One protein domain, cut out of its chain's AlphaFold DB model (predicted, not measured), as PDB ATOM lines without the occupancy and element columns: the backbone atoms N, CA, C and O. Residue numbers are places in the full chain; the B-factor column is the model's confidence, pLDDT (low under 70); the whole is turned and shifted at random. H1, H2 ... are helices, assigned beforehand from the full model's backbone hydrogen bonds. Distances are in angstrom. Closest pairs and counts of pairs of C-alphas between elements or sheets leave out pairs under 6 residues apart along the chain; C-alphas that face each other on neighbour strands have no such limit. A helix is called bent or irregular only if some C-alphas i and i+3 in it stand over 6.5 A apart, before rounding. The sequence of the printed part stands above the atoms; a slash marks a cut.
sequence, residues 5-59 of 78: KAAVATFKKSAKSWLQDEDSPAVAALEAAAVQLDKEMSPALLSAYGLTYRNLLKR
ATOM      1  N   LYS A   5      50.399 -12.204 -10.946       93.06
ATOM      2  CA  LYS A   5      51.265 -13.057 -11.769       93.06
ATOM      3  C   LYS A   5      51.845 -14.243 -10.986       93.06
ATOM      4  O   LYS A   5      51.909 -15.353 -11.514       93.06
ATOM      5  N   ALA A   6      52.259 -14.037  -9.733       92.62
ATOM      6  CA  ALA A   6      52.754 -15.121  -8.882       92.62
ATOM      7  C   ALA A   6      51.637 -16.112  -8.505       92.62
ATOM      8  O   ALA A   6      51.883 -17.322  -8.443       92.62
ATOM      9  N   ALA A   7      50.409 -15.622  -8.315       92.56
ATOM     10  CA  ALA A   7      49.237 -16.464  -8.100       92.56
ATOM     11  C   ALA A   7      48.941 -17.338  -9.331       92.56
ATOM     12  O   ALA A   7      48.807 -18.551  -9.182       92.56
ATOM     13  N   VAL A   8      48.963 -16.775 -10.547       93.69
ATOM     14  CA  VAL A   8      48.776 -17.554 -11.787       93.69
ATOM     15  C   VAL A   8      49.879 -18.592 -11.983       93.69
ATOM     16  O   VAL A   8      49.600 -19.731 -12.347       93.69
ATOM     17  N   ALA A   9      51.135 -18.249 -11.686       93.00
ATOM     18  CA  ALA A   9      52.233 -19.212 -11.755       93.00
ATOM     19  C   ALA A   9      52.037 -20.388 -10.779       93.00
ATOM     20  O   ALA A   9      52.339 -21.535 -11.115       93.00
ATOM     21  N   THR A  10      51.513 -20.115  -9.583       92.81
ATOM     22  CA  THR A  10      51.188 -21.142  -8.583       92.81
ATOM     23  C   THR A  10      50.010 -21.998  -9.040       92.81
ATOM     24  O   THR A  10      50.087 -23.225  -8.976       92.81
ATOM     25  N   PHE A  11      48.967 -21.368  -9.583       91.50
ATOM     26  CA  PHE A  11      47.825 -22.051 -10.180       91.50
ATOM     27  C   PHE A  11      48.265 -22.997 -11.298       91.50
ATOM     28  O   PHE A  11      48.004 -24.186 -11.198       91.50
ATOM     29  N   LYS A  12      49.027 -22.522 -12.292       92.50
ATOM     30  CA  LYS A  12      49.534 -23.349 -13.404       92.50
ATOM     31  C   LYS A  12      50.344 -24.551 -12.919       92.50
ATOM     32  O   LYS A  12      50.243 -25.629 -13.493       92.50
ATOM     33  N   LYS A  13      51.142 -24.389 -11.857       92.44
ATOM     34  CA  LYS A  13      51.887 -25.506 -11.251       92.44
ATOM     35  C   LYS A  13      50.959 -26.538 -10.612       92.44
ATOM     36  O   LYS A  13      51.167 -27.726 -10.830       92.44
ATOM     37  N   SER A  14      49.960 -26.088  -9.855       90.19
ATOM     38  CA  SER A  14      48.956 -26.956  -9.220       90.19
ATOM     39  C   SER A  14      48.052 -27.643 -10.252       90.19
ATOM     40  O   SER A  14      47.694 -28.809 -10.115       90.19
ATOM     41  N   ALA A  15      47.737 -26.925 -11.327       90.31
ATOM     42  CA  ALA A  15      46.812 -27.325 -12.370       90.31
ATOM     43  C   ALA A  15      47.451 -28.145 -13.500       90.31
ATOM     44  O   ALA A  15      46.757 -28.645 -14.380       90.31
ATOM     45  N   LYS A  16      48.778 -28.322 -13.472       89.56
ATOM     46  CA  LYS A  16      49.555 -29.000 -14.520       89.56
ATOM     47  C   LYS A  16      49.068 -30.423 -14.827       89.56
ATOM     48  O   LYS A  16      49.284 -30.903 -15.932       89.56
ATOM     49  N   SER A  17      48.475 -31.112 -13.852       90.31
ATOM     50  CA  SER A  17      47.998 -32.490 -14.018       90.31
ATOM     51  C   SER A  17      46.666 -32.608 -14.759       90.31
ATOM     52  O   SER A  17      46.333 -33.712 -15.180       90.31
ATOM     53  N   TRP A  18      45.912 -31.517 -14.906       90.00
ATOM     54  CA  TRP A  18      44.559 -31.548 -15.465       90.00
ATOM     55  C   TRP A  18      44.251 -30.451 -16.485       90.00
ATOM     56  O   TRP A  18      43.302 -30.614 -17.243       90.00
ATOM     57  N   LEU A  19      45.033 -29.370 -16.552       91.50
ATOM     58  CA  LEU A  19      44.956 -28.441 -17.679       91.50
ATOM     59  C   LEU A  19      45.428 -29.128 -18.955       91.50
ATOM     60  O   LEU A  19      46.470 -29.790 -18.971       91.50
ATOM     61  N   GLN A  20      44.678 -28.913 -20.026       90.88
ATOM     62  CA  GLN A  20      44.975 -29.452 -21.342       90.88
ATOM     63  C   GLN A  20      45.409 -28.336 -22.296       90.88
ATOM     64  O   GLN A  20      45.288 -27.146 -22.002       90.88
ATOM     65  N   ASP A  21      45.935 -28.723 -23.458       89.19
ATOM     66  CA  ASP A  21      46.400 -27.766 -24.467       89.19
ATOM     67  C   ASP A  21      45.255 -26.857 -24.960       89.19
ATOM     68  O   ASP A  21      45.474 -25.684 -25.258       89.19
ATOM     69  N   GLU A  22      44.014 -27.360 -24.931       91.00
ATOM     70  CA  GLU A  22      42.794 -26.601 -25.240       91.00
ATOM     71  C   GLU A  22      42.520 -25.430 -24.282       91.00
ATOM     72  O   GLU A  22      41.866 -24.464 -24.672       91.00
ATOM     73  N   ASP A  23      43.046 -25.469 -23.053       92.44
ATOM     74  CA  ASP A  23      42.874 -24.400 -22.065       92.44
ATOM     75  C   ASP A  23      43.926 -23.285 -22.224       92.44
ATOM     76  O   ASP A  23      43.811 -22.222 -21.605       92.44
ATOM     77  N   SER A  24      44.934 -23.480 -23.085       90.62
ATOM     78  CA  SER A  24      45.995 -22.504 -23.380       90.62
ATOM     79  C   SER A  24      45.506 -21.070 -23.631       90.62
ATOM     80  O   SER A  24      46.075 -20.156 -23.025       90.62
ATOM     81  N   PRO A  25      44.469 -20.802 -24.458       94.19
ATOM     82  CA  PRO A  25      43.976 -19.439 -24.659       94.19
ATOM     83  C   PRO A  25      43.416 -18.808 -23.376       94.19
ATOM     84  O   PRO A  25      43.674 -17.635 -23.103       94.19
ATOM     85  N   ALA A  26      42.697 -19.576 -22.556       93.31
ATOM     86  CA  ALA A  26      42.144 -19.090 -21.294       93.31
ATOM     87  C   ALA A  26      43.244 -18.865 -20.242       93.31
ATOM     88  O   ALA A  26      43.226 -17.860 -19.529       93.31
ATOM     89  N   VAL A  27      44.256 -19.737 -20.189       94.56
ATOM     90  CA  VAL A  27      45.442 -19.548 -19.338       94.56
ATOM     91  C   VAL A  27      46.219 -18.293 -19.751       94.56
ATOM     92  O   VAL A  27      46.606 -17.503 -18.889       94.56
ATOM     93  N   ALA A  28      46.396 -18.057 -21.054       94.06
ATOM     94  CA  ALA A  28      47.053 -16.856 -21.562       94.06
ATOM     95  C   ALA A  28      46.267 -15.576 -21.221       94.06
ATOM     96  O   ALA A  28      46.862 -14.577 -20.810       94.06
ATOM     97  N   ALA A  29      44.934 -15.612 -21.327       93.50
ATOM     98  CA  ALA A  29      44.068 -14.506 -20.920       93.50
ATOM     99  C   ALA A  29      44.176 -14.216 -19.411       93.50
ATOM    100  O   ALA A  29      44.293 -13.054 -19.010       93.50
ATOM    101  N   LEU A  30      44.215 -15.263 -18.579       95.31
ATOM    102  CA  LEU A  30      44.415 -15.143 -17.136       95.31
ATOM    103  C   LEU A  30      45.774 -14.501 -16.803       95.31
ATOM    104  O   LEU A  30      45.846 -13.611 -15.955       95.31
ATOM    105  N   GLU A  31      46.848 -14.914 -17.487       95.31
ATOM    106  CA  GLU A  31      48.186 -14.328 -17.328       95.31
ATOM    107  C   GLU A  31      48.227 -12.854 -17.751       95.31
ATOM    108  O   GLU A  31      48.813 -12.030 -17.044       95.31
ATOM    109  N   ALA A  32      47.586 -12.497 -18.867       94.75
ATOM    110  CA  ALA A  32      47.523 -11.116 -19.339       94.75
ATOM    111  C   ALA A  32      46.776 -10.207 -18.349       94.75
ATOM    112  O   ALA A  32      47.279  -9.135 -17.996       94.75
ATOM    113  N   ALA A  33      45.622 -10.657 -17.846       94.00
ATOM    114  CA  ALA A  33      44.859  -9.936 -16.829       94.00
ATOM    115  C   ALA A  33      45.663  -9.766 -15.529       94.00
ATOM    116  O   ALA A  33      45.685  -8.677 -14.958       94.00
ATOM    117  N   ALA A  34      46.387 -10.805 -15.103       95.00
ATOM    118  CA  ALA A  34      47.246 -10.759 -13.924       95.00
ATOM    119  C   ALA A  34      48.381  -9.734 -14.053       95.00
ATOM    120  O   ALA A  34      48.611  -8.944 -13.141       95.00
ATOM    121  N   VAL A  35      49.066  -9.711 -15.203       95.25
ATOM    122  CA  VAL A  35      50.134  -8.736 -15.481       95.25
ATOM    123  C   VAL A  35      49.600  -7.309 -15.455       95.25
ATOM    124  O   VAL A  35      50.309  -6.407 -15.010       95.25
ATOM    125  N   GLN A  36      48.378  -7.091 -15.938       94.94
ATOM    126  CA  GLN A  36      47.777  -5.767 -15.921       94.94
ATOM    127  C   GLN A  36      47.333  -5.366 -14.507       94.94
ATOM    128  O   GLN A  36      47.630  -4.250 -14.098       94.94
ATOM    129  N   LEU A  37      46.731  -6.281 -13.738       94.00
ATOM    130  CA  LEU A  37      46.355  -6.058 -12.334       94.00
ATOM    131  C   LEU A  37      47.549  -5.733 -11.434       94.00
ATOM    132  O   LEU A  37      47.428  -4.912 -10.531       94.00
ATOM    133  N   ASP A  38      48.701  -6.350 -11.699       94.75
ATOM    134  CA  ASP A  38      49.942  -6.061 -10.975       94.75
ATOM    135  C   ASP A  38      50.481  -4.647 -11.238       94.75
ATOM    136  O   ASP A  38      51.253  -4.127 -10.433       94.75
ATOM    137  N   LYS A  39      50.102  -4.024 -12.362       94.31
ATOM    138  CA  LYS A  39      50.474  -2.642 -12.700       94.31
ATOM    139  C   LYS A  39      49.426  -1.644 -12.228       94.31
ATOM    140  O   LYS A  39      49.771  -0.614 -11.661       94.31
ATOM    141  N   GLU A  40      48.162  -1.942 -12.503       93.50
ATOM    142  CA  GLU A  40      47.020  -1.092 -12.203       93.50
ATOM    143  C   GLU A  40      45.836  -1.964 -11.796       93.50
ATOM    144  O   GLU A  40      45.259  -2.712 -12.592       93.50
ATOM    145  N   MET A  41      45.461  -1.851 -10.527       92.12
ATOM    146  CA  MET A  41      44.344  -2.600  -9.989       92.12
ATOM    147  C   MET A  41      43.035  -1.953 -10.450       92.12
ATOM    148  O   MET A  41      42.721  -0.826 -10.076       92.12
ATOM    149  N   SER A  42      42.268  -2.681 -11.260       94.56
ATOM    150  CA  SER A  42      40.982  -2.236 -11.793       94.56
ATOM    151  C   SER A  42      39.893  -3.262 -11.481       94.56
ATOM    152  O   SER A  42      40.126  -4.460 -11.664       94.56
ATOM    153  N   PRO A  43      38.691  -2.830 -11.059       93.06
ATOM    154  CA  PRO A  43      37.584  -3.740 -10.777       93.06
ATOM    155  C   PRO A  43      37.185  -4.565 -12.007       93.06
ATOM    156  O   PRO A  43      36.900  -5.752 -11.879       93.06
ATOM    157  N   ALA A  44      37.240  -3.985 -13.211       93.25
ATOM    158  CA  ALA A  44      36.936  -4.708 -14.446       93.25
ATOM    159  C   ALA A  44      37.954  -5.828 -14.724       93.25
ATOM    160  O   ALA A  44      37.575  -6.948 -15.066       93.25
ATOM    161  N   LEU A  45      39.247  -5.544 -14.522       93.31
ATOM    162  CA  LEU A  45      40.311  -6.538 -14.674       93.31
ATOM    163  C   LEU A  45      40.229  -7.626 -13.603       93.31
ATOM    164  O   LEU A  45      40.465  -8.792 -13.907       93.31
ATOM    165  N   LEU A  46      39.858  -7.263 -12.373       93.88
ATOM    166  CA  LEU A  46      39.694  -8.213 -11.275       93.88
ATOM    167  C   LEU A  46      38.538  -9.181 -11.555       93.88
ATOM    168  O   LEU A  46      38.695 -10.387 -11.373       93.88
ATOM    169  N   SER A  47      37.418  -8.671 -12.075       93.56
ATOM    170  CA  SER A  47      36.286  -9.494 -12.514       93.56
ATOM    171  C   SER A  47      36.666 -10.427 -13.667       93.56
ATOM    172  O   SER A  47      36.373 -11.621 -13.602       93.56
ATOM    173  N   ALA A  48      37.365  -9.922 -14.690       91.12
ATOM    174  CA  ALA A  48      37.825 -10.735 -15.819       91.12
ATOM    175  C   ALA A  48      38.813 -11.831 -15.380       91.12
ATOM    176  O   ALA A  48      38.691 -12.989 -15.791       91.12
ATOM    177  N   TYR A  49      39.753 -11.488 -14.495       94.44
ATOM    178  CA  TYR A  49      40.688 -12.428 -13.884       94.44
ATOM    179  C   TYR A  49      39.949 -13.523 -13.102       94.44
ATOM    180  O   TYR A  49      40.160 -14.710 -13.346       94.44
ATOM    181  N   GLY A  50      39.036 -13.137 -12.205       92.88
ATOM    182  CA  GLY A  50      38.284 -14.073 -11.369       92.88
ATOM    183  C   GLY A  50      37.348 -14.986 -12.164       92.88
ATOM    184  O   GLY A  50      37.220 -16.165 -11.837       92.88
ATOM    185  N   LEU A  51      36.705 -14.482 -13.219       93.38
ATOM    186  CA  LEU A  51      35.870 -15.296 -14.108       93.38
ATOM    187  C   LEU A  51      36.707 -16.332 -14.866       93.38
ATOM    188  O   LEU A  51      36.380 -17.515 -14.859       93.38
ATOM    189  N   THR A  52      37.819 -15.900 -15.463       93.69
ATOM    190  CA  THR A  52      38.718 -16.791 -16.211       93.69
ATOM    191  C   THR A  52      39.305 -17.870 -15.299       93.69
ATOM    192  O   THR A  52      39.318 -19.045 -15.656       93.69
ATOM    193  N   TYR A  53      39.722 -17.493 -14.087       93.31
ATOM    194  CA  TYR A  53      40.243 -18.417 -13.080       93.31
ATOM    195  C   TYR A  53      39.216 -19.485 -12.683       93.31
ATOM    196  O   TYR A  53      39.539 -20.670 -12.661       93.31
ATOM    197  N   ARG A  54      37.966 -19.079 -12.419       91.31
ATOM    198  CA  ARG A  54      36.874 -20.003 -12.080       91.31
ATOM    199  C   ARG A  54      36.533 -20.940 -13.237       91.31
ATOM    200  O   ARG A  54      36.393 -22.135 -13.014       91.31
ATOM    201  N   ASN A  55      36.471 -20.432 -14.467       90.19
ATOM    202  CA  ASN A  55      36.226 -21.268 -15.646       90.19
ATOM    203  C   ASN A  55      37.320 -22.327 -15.841       90.19
ATOM    204  O   ASN A  55      37.009 -23.469 -16.161       90.19
ATOM    205  N   LEU A  56      38.584 -21.973 -15.595       90.81
ATOM    206  CA  LEU A  56      39.685 -22.935 -15.621       90.81
ATOM    207  C   LEU A  56      39.590 -23.938 -14.464       90.81
ATOM    208  O   LEU A  56      39.840 -25.120 -14.669       90.81
ATOM    209  N   LEU A  57      39.193 -23.510 -13.263       89.88
ATOM    210  CA  LEU A  57      39.001 -24.416 -12.124       89.88
ATOM    211  C   LEU A  57      37.930 -25.481 -12.370       89.88
ATOM    212  O   LEU A  57      38.123 -26.609 -11.931       89.88
ATOM    213  N   LYS A  58      36.872 -25.174 -13.132       86.94
ATOM    214  CA  LYS A  58      35.842 -26.156 -13.526       86.94
ATOM    215  C   LYS A  58      36.403 -27.348 -14.322       86.94
ATOM    216  O   LYS A  58      35.731 -28.361 -14.459       86.94
ATOM    217  N   ARG A  59      37.630 -27.253 -14.852       85.44
ATOM    218  CA  ARG A  59      38.321 -28.363 -15.533       85.44
ATOM    219  C   ARG A  59      38.963 -29.363 -14.574       85.44
ATOM    220  O   ARG A  59      39.380 -30.439 -14.998       85.44
TER     221      ARG A  59
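What this domain is: This is residues 5 to 59 of the 78 residues of an uncharacterized protein of Microbacterium oleivorans (UniProt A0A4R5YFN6). Three helices fold back and forth as a small up-and-down bundle, their centres making a triangle: H2, the longest, has H1 and H3 packed on it, and H1 and H3 are near each other without touching. H1 meets H2 only through residues 30 to 35 of H2, while H2 and H3 make the fuller contact. The printed part has 55 residues with three named helices, in the order H1, H2, H3, and no named strand; its class is all helix. It is compact, with a radius of gyration of the C-alphas of 10.7 A, and elongated, spanning 31 by 18 by 14 A.

Where its parts are: H1, residues 5 to 15, begins with C-alpha 5 at (51.265, -13.057, -11.769) and is 15.0 A long from first to last C-alpha. H2, residues 21 to 37, is 24.9 A long and begins with C-alpha 21 at (46.400, -27.766, -24.467). It is irregular: C-alphas 22 and 25 are 7.3 A apart. H3, residues 43 to 57, is 20.8 A long and ends with C-alpha 57 at (39.001, -24.416, -12.124).

How they stand to each other: H1 and H2 form a helical hairpin and touch, the closest C-alphas being those of Lys 5 and Ala 34 at 5.1 A. They run opposite ways at a shallow tilt of 23 degrees. H2 and H3 form a second helical hairpin and touch, closest at the C-alphas of Leu 30 and Tyr 49, 5.6 A apart. They run opposite ways at a shallow tilt of 26 degrees. H1 and H3 are near each other, with 7 pairs of C-alphas within 10 A. In H1 and H3 every O i to N i+4 pair is within hydrogen-bond range; in H2, 11 of 13 are.

The domain as a whole: The two C-alphas farthest apart, those of Ser 17 and Glu 40, are 31.5 A from each other. The links from H1 to H2 and from H2 to H3 are tight, with 5 residues each. The printed part has no cut. Its mean pLDDT is 92.5, and no printed residue is under 70.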